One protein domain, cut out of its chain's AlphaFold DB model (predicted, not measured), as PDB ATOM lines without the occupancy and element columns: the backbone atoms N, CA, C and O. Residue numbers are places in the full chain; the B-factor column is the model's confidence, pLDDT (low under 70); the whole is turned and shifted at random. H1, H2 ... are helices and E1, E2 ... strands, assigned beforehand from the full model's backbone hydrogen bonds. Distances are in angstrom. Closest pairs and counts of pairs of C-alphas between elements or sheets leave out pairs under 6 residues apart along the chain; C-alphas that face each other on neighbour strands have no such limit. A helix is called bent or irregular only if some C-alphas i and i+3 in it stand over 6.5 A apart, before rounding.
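What this domain is: This is residues 50 to 61 and 74 to 110 of the 131 residues of an uncharacterized protein of Malus baccata (UniProt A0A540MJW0). Two separate parts lie at the two ends of a long, loose outline: a small group of H1, H3 and E1 at one end, and the lone helix H2 at the other, with the unnamed stretch of residues 84 to 94 strung out between H2 and H3. In the group, E1 folds back beside H3 after a tight turn, and H1 meets H3 only near one end of each. The printed part has 49 residues with three named helices and one named strand, in the order H1, H2, H3, E1, and its class is mostly helix. It is loose, with a radius of gyration of the C-alphas of 13.6 A, and its C-alphas span 39 by 19 by 14 A, only just elongated.

How they stand to each other: H1, residues 50 to 59, and H3, residues 95 to 104, touch only at their ends, and only just, with 3 pairs of C-alphas within 8 A. Their closest C-alphas are those of Asp 50 and Ala 101, 6.2 A apart. The two helices run the same way at a steep tilt of 49 degrees, with their centres 13.3 A apart. H2, residues 74 to 83, is apart from H1 and from H3. E1, residues 107 to 110, pairs with no named strand. H3 and E1 have 5 pairs of C-alphas within 8 A, the closest being those of Ala 102 and Glu 108, 6.1 A apart. H1 and E1 are only just apart, their closest C-alphas being 8.2 A from each other, and H2 and E1 are apart. In H1, H2 and H3 every O i to N i+4 pair is within hydrogen-bond range.

Where its parts are: H1 begins at C-alpha 50, at (-13.716, 77.619, 23.354), and measures 14.1 A from first to last C-alpha over residues 50 to 59. H2, residues 74 to 83, measures 14.7 A and ends at C-alpha 83, at (-32.512, 84.298, 41.422). H3, residues 95 to 104, measures 14.4 A. E1, residues 107 to 110, measures 9.2 A and ends at C-alpha 110, at (-16.217, 92.630, 13.650). No helix is bent or irregular.

The domain as a whole: The two C-alphas farthest apart are those of Thr 61 and Gln 83, 39.1 A. Residues 62 to 73 are not printed, and C-alphas 61 and 74 are 30.2 A apart across this cut, which falls in the link from H1 to H2. The link from H2 to H3 is long, with 11 residues, and the link from H3 to E1 is tight, with 2. Residues 82 to 87, of which 82 and 83 belong to H2, stand free. The mean pLDDT of the printed part is 71.7, and the model's confidence is under 70 at residue 50, residue 59 and residues 74 to 92.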
ATOM      1  N   ASP A  50     -14.655  78.449  24.112       69.88
ATOM      2  CA  ASP A  50     -13.716  77.619  23.354       69.88
ATOM      3  C   ASP A  50     -14.368  76.411  22.692       69.88
ATOM      4  O   ASP A  50     -14.153  76.164  21.516       69.88
ATOM      5  N   GLU A  51     -15.214  75.681  23.415       71.75
ATOM      6  CA  GLU A  51     -15.885  74.490  22.887       71.75
ATOM      7  C   GLU A  51     -16.921  74.866  21.819       71.75
ATOM      8  O   GLU A  51     -17.089  74.173  20.809       71.75
ATOM      9  N   VAL A  52     -17.583  76.013  22.014       73.88
ATOM     10  CA  VAL A  52     -18.473  76.598  21.012       73.88
ATOM     11  C   VAL A  52     -17.661  76.993  19.782       73.88
ATOM     12  O   VAL A  52     -17.984  76.538  18.692       73.88
ATOM     13  N   PHE A  53     -16.596  77.778  19.921       75.12
ATOM     14  CA  PHE A  53     -15.761  78.205  18.801       75.12
ATOM     15  C   PHE A  53     -15.085  77.042  18.083       75.12
ATOM     16  O   PHE A  53     -15.035  77.062  16.857       75.12
ATOM     17  N   GLU A  54     -14.659  76.001  18.791       74.38
ATOM     18  CA  GLU A  54     -14.087  74.796  18.196       74.38
ATOM     19  C   GLU A  54     -15.138  74.049  17.363       74.38
ATOM     20  O   GLU A  54     -14.899  73.684  16.207       74.38
ATOM     21  N   THR A  55     -16.340  73.869  17.917       73.88
ATOM     22  CA  THR A  55     -17.452  73.220  17.209       73.88
ATOM     23  C   THR A  55     -17.880  74.041  15.995       73.88
ATOM     24  O   THR A  55     -18.062  73.502  14.901       73.88
ATOM     25  N   LEU A  56     -17.994  75.360  16.159       73.00
ATOM     26  CA  LEU A  56     -18.330  76.275  15.077       73.00
ATOM     27  C   LEU A  56     -17.217  76.313  14.032       73.00
ATOM     28  O   LEU A  56     -17.524  76.259  12.854       73.00
ATOM     29  N   GLY A  57     -15.945  76.317  14.418       70.56
ATOM     30  CA  GLY A  57     -14.805  76.301  13.501       70.56
ATOM     31  C   GLY A  57     -14.791  75.067  12.596       70.56
ATOM     32  O   GLY A  57     -14.429  75.170  11.426       70.56
ATOM     33  N   ARG A  58     -15.272  73.916  13.089       71.00
ATOM     34  CA  ARG A  58     -15.459  72.697  12.278       71.00
ATOM     35  C   ARG A  58     -16.645  72.787  11.315       71.00
ATOM     36  O   ARG A  58     -16.624  72.156  10.261       71.00
ATOM     37  N   CYS A  59     -17.685  73.539  11.671       67.62
ATOM     38  CA  CYS A  59     -18.898  73.693  10.862       67.62
ATOM     39  C   CYS A  59     -18.883  74.934   9.953       67.62
ATOM     40  O   CYS A  59     -19.698  75.029   9.033       67.62
ATOM     41  N   PHE A  60     -18.014  75.908  10.218       71.19
ATOM     42  CA  PHE A  60     -18.034  77.216   9.574       71.19
ATOM     43  C   PHE A  60     -17.149  77.216   8.338       71.19
ATOM     44  O   PHE A  60     -16.032  76.709   8.320       71.19
ATOM     45  N   THR A  61     -17.657  77.843   7.284       72.31
ATOM     46  CA  THR A  61     -16.878  78.137   6.084       72.31
ATOM     47  C   THR A  61     -16.275  79.537   6.192       72.31
ATOM     48  O   THR A  61     -16.891  80.410   6.816       72.31
ATOM     49  N   ARG A  74     -26.419  92.929  30.115       69.00
ATOM     50  CA  ARG A  74     -25.665  92.302  31.217       69.00
ATOM     51  C   ARG A  74     -26.387  92.382  32.571       69.00
ATOM     52  O   ARG A  74     -26.377  91.412  33.319       69.00
ATOM     53  N   GLU A  75     -27.075  93.488  32.861       66.56
ATOM     54  CA  GLU A  75     -27.730  93.719  34.164       66.56
ATOM     55  C   GLU A  75     -28.815  92.687  34.494       66.56
ATOM     56  O   GLU A  75     -28.904  92.198  35.622       66.56
ATOM     57  N   VAL A  76     -29.640  92.323  33.510       67.06
ATOM     58  CA  VAL A  76     -30.718  91.346  33.721       67.06
ATOM     59  C   VAL A  76     -30.148  89.947  33.937       67.06
ATOM     60  O   VAL A  76     -30.693  89.190  34.740       67.06
ATOM     61  N   LEU A  77     -29.019  89.624  33.297       67.00
ATOM     62  CA  LEU A  77     -28.316  88.362  33.513       67.00
ATOM     63  C   LEU A  77     -27.808  88.258  34.961       67.00
ATOM     64  O   LEU A  77     -28.012  87.235  35.611       67.00
ATOM     65  N   GLU A  78     -27.219  89.329  35.503       67.25
ATOM     66  CA  GLU A  78     -26.761  89.362  36.900       67.25
ATOM     67  C   GLU A  78     -27.918  89.226  37.900       67.25
ATOM     68  O   GLU A  78     -27.803  88.518  38.908       67.25
ATOM     69  N   GLN A  79     -29.058  89.867  37.624       67.19
ATOM     70  CA  GLN A  79     -30.256  89.743  38.459       67.19
ATOM     71  C   GLN A  79     -30.830  88.324  38.424       67.19
ATOM     72  O   GLN A  79     -31.131  87.749  39.474       67.19
ATOM     73  N   GLN A  80     -30.946  87.738  37.233       64.44
ATOM     74  CA  GLN A  80     -31.430  86.370  37.076       64.44
ATOM     75  C   GLN A  80     -30.456  85.352  37.680       64.44
ATOM     76  O   GLN A  80     -30.908  84.357  38.238       64.44
ATOM     77  N   ARG A  81     -29.144  85.618  37.673       65.62
ATOM     78  CA  ARG A  81     -28.139  84.781  38.344       65.62
ATOM     79  C   ARG A  81     -28.341  84.737  39.854       65.62
ATOM     80  O   ARG A  81     -28.222  83.672  40.453       65.62
ATOM     81  N   ARG A  82     -28.692  85.867  40.475       64.62
ATOM     82  CA  ARG A  82     -29.048  85.890  41.906       64.62
ATOM     83  C   ARG A  82     -30.312  85.083  42.199       64.62
ATOM     84  O   ARG A  82     -30.422  84.523  43.284       64.62
ATOM     85  N   GLN A  83     -31.258  85.040  41.261       60.16
ATOM     86  CA  GLN A  83     -32.512  84.298  41.422       60.16
ATOM     87  C   GLN A  83     -32.374  82.804  41.102       60.16
ATOM     88  O   GLN A  83     -33.044  81.991  41.733       60.16
ATOM     89  N   TYR A  84     -31.507  82.441  40.156       56.06
ATOM     90  CA  TYR A  84     -31.322  81.069  39.690       56.06
ATOM     91  C   TYR A  84     -29.835  80.761  39.435       56.06
ATOM     92  O   TYR A  84     -29.415  80.638  38.280       56.06
ATOM     93  N   PRO A  85     -29.023  80.616  40.497       54.84
ATOM     94  CA  PRO A  85     -27.585  80.368  40.376       54.84
ATOM     95  C   PRO A  85     -27.263  79.010  39.734       54.84
ATOM     96  O   PRO A  85     -26.252  78.882  39.051       54.84
ATOM     97  N   ASP A  86     -28.144  78.020  39.891       47.28
ATOM     98  CA  ASP A  86     -28.008  76.696  39.265       47.28
ATOM     99  C   ASP A  86     -28.353  76.707  37.771       47.28
ATOM    100  O   ASP A  86     -27.992  75.800  37.025       47.28
ATOM    101  N   VAL A  87     -29.079  77.739  37.336       50.25
ATOM    102  CA  VAL A  87     -29.518  77.896  35.953       50.25
ATOM    103  C   VAL A  87     -28.563  78.791  35.193       50.25
ATOM    104  O   VAL A  87     -28.194  78.428  34.093       50.25
ATOM    105  N   ILE A  88     -28.153  79.939  35.731       54.56
ATOM    106  CA  ILE A  88     -27.254  80.867  35.033       54.56
ATOM    107  C   ILE A  88     -25.828  80.622  35.507       54.56
ATOM    108  O   ILE A  88     -25.336  81.243  36.447       54.56
ATOM    109  N   THR A  89     -25.178  79.674  34.840       49.81
ATOM    110  CA  THR A  89     -23.824  79.211  35.173       49.81
ATOM    111  C   THR A  89     -22.716  79.963  34.438       49.81
ATOM    112  O   THR A  89     -21.551  79.807  34.791       49.81
ATOM    113  N   SER A  90     -23.046  80.773  33.427       55.94
ATOM    114  CA  SER A  90     -22.064  81.509  32.618       55.94
ATOM    115  C   SER A  90     -22.472  82.970  32.430       55.94
ATOM    116  O   SER A  90     -23.631  83.270  32.146       55.94
ATOM    117  N   ASP A  91     -21.504  83.869  32.616       63.91
ATOM    118  CA  ASP A  91     -21.662  85.299  32.368       63.91
ATOM    119  C   ASP A  91     -21.547  85.606  30.867       63.91
ATOM    120  O   ASP A  91     -20.943  84.854  30.100       63.91
ATOM    121  N   LEU A  92     -22.108  86.745  30.444       69.81
ATOM    122  CA  LEU A  92     -21.860  87.277  29.105       69.81
ATOM    123  C   LEU A  92     -20.364  87.601  28.970       69.81
ATOM    124  O   LEU A  92     -19.842  88.387  29.774       69.81
ATOM    125  N   PRO A  93     -19.669  87.032  27.972       70.06
ATOM    126  CA  PRO A  93     -18.243  87.243  27.826       70.06
ATOM    127  C   PRO A  93     -17.952  88.714  27.548       70.06
ATOM    128  O   PRO A  93     -18.643  89.386  26.772       70.06
ATOM    129  N   GLU A  94     -16.945  89.227  28.243       77.38
ATOM    130  CA  GLU A  94     -16.428  90.563  28.001       77.38
ATOM    131  C   GLU A  94     -15.754  90.618  26.629       77.38
ATOM    132  O   GLU A  94     -15.381  89.597  26.048       77.38
ATOM    133  N   LYS A  95     -15.612  91.826  26.086       81.94
ATOM    134  CA  LYS A  95     -14.988  92.023  24.780       81.94
ATOM    135  C   LYS A  95     -13.611  91.355  24.697       81.94
ATOM    136  O   LYS A  95     -13.338  90.682  23.716       81.94
ATOM    137  N   SER A  96     -12.778  91.523  25.723       80.56
ATOM    138  CA  SER A  96     -11.412  90.986  25.785       80.56
ATOM    139  C   SER A  96     -11.377  89.461  25.713       80.56
ATOM    140  O   SER A  96     -10.681  88.911  24.867       80.56
ATOM    141  N   THR A  97     -12.166  88.776  26.546       82.06
ATOM    142  CA  THR A  97     -12.218  87.306  26.564       82.06
ATOM    143  C   THR A  97     -12.814  86.745  25.279       82.06
ATOM    144  O   THR A  97     -12.388  85.700  24.793       82.06
ATOM    145  N   LEU A  98     -13.776  87.459  24.692       82.94
ATOM    146  CA  LEU A  98     -14.354  87.095  23.408       82.94
ATOM    147  C   LEU A  98     -13.363  87.287  22.251       82.94
ATOM    148  O   LEU A  98     -13.332  86.451  21.357       82.94
ATOM    149  N   GLU A  99     -12.574  88.366  22.253       83.44
ATOM    150  CA  GLU A  99     -11.522  88.616  21.257       83.44
ATOM    151  C   GLU A  99     -10.392  87.591  21.350       83.44
ATOM    152  O   GLU A  99      -9.944  87.104  20.314       83.44
ATOM    153  N   GLU A 100      -9.959  87.242  22.563       84.56
ATOM    154  CA  GLU A 100      -8.911  86.244  22.805       84.56
ATOM    155  C   GLU A 100      -9.338  84.868  22.286       84.56
ATOM    156  O   GLU A 100      -8.692  84.324  21.387       84.56
ATOM    157  N   ALA A 101     -10.495  84.371  22.736       82.38
ATOM    158  CA  ALA A 101     -11.042  83.104  22.257       82.38
ATOM    159  C   ALA A 101     -11.297  83.140  20.738       82.38
ATOM    160  O   ALA A 101     -11.007  82.192  20.014       82.38
ATOM    161  N   ALA A 102     -11.790  84.256  20.198       84.44
ATOM    162  CA  ALA A 102     -11.972  84.378  18.758       84.44
ATOM    163  C   ALA A 102     -10.650  84.246  17.988       84.44
ATOM    164  O   ALA A 102     -10.589  83.507  17.002       84.44
ATOM    165  N   ALA A 103      -9.599  84.929  18.444       84.00
ATOM    166  CA  ALA A 103      -8.293  84.918  17.799       84.00
ATOM    167  C   ALA A 103      -7.670  83.515  17.783       84.00
ATOM    168  O   ALA A 103      -7.108  83.117  16.757       84.00
ATOM    169  N   GLU A 104      -7.822  82.750  18.866       84.50
ATOM    170  CA  GLU A 104      -7.364  81.356  18.944       84.50
ATOM    171  C   GLU A 104      -8.066  80.452  17.920       84.50
ATOM    172  O   GLU A 104      -7.433  79.594  17.300       84.50
ATOM    173  N   HIS A 105      -9.352  80.697  17.658       81.94
ATOM    174  CA  HIS A 105     -10.185  79.856  16.789       81.94
ATOM    175  C   HIS A 105     -10.366  80.404  15.360       81.94
ATOM    176  O   HIS A 105     -11.259  79.974  14.629       81.94
ATOM    177  N   SER A 106      -9.509  81.328  14.910       84.06
ATOM    178  CA  SER A 106      -9.587  81.954  13.568       84.06
ATOM    179  C   SER A 106     -10.889  82.731  13.299       84.06
ATOM    180  O   SER A 106     -11.363  82.836  12.158       84.06
ATOM    181  N   PHE A 107     -11.465  83.301  14.352       84.62
ATOM    182  CA  PHE A 107     -12.557  84.260  14.294       84.62
ATOM    183  C   PHE A 107     -12.036  85.683  14.510       84.62
ATOM    184  O   PHE A 107     -11.103  85.937  15.263       84.62
ATOM    185  N   GLU A 108     -12.679  86.636  13.852       87.31
ATOM    186  CA  GLU A 108     -12.395  88.061  13.966       87.31
ATOM    187  C   GLU A 108     -13.629  88.767  14.528       87.31
ATOM    188  O   GLU A 108     -14.723  88.667  13.959       87.31
ATOM    189  N   LEU A 109     -13.482  89.486  15.643       87.00
ATOM    190  CA  LEU A 109     -14.569  90.284  16.203       87.00
ATOM    191  C   LEU A 109     -14.790  91.530  15.334       87.00
ATOM    192  O   LEU A 109     -14.000  92.464  15.326       87.00
ATOM    193  N   THR A 110     -15.895  91.545  14.593       86.38
ATOM    194  CA  THR A 110     -16.217  92.630  13.650       86.38
ATOM    195  C   THR A 110     -17.092  93.718  14.254       86.38
ATOM    196  O   THR A 110     -17.006  94.874  13.839       86.38
TER     197      THR A 110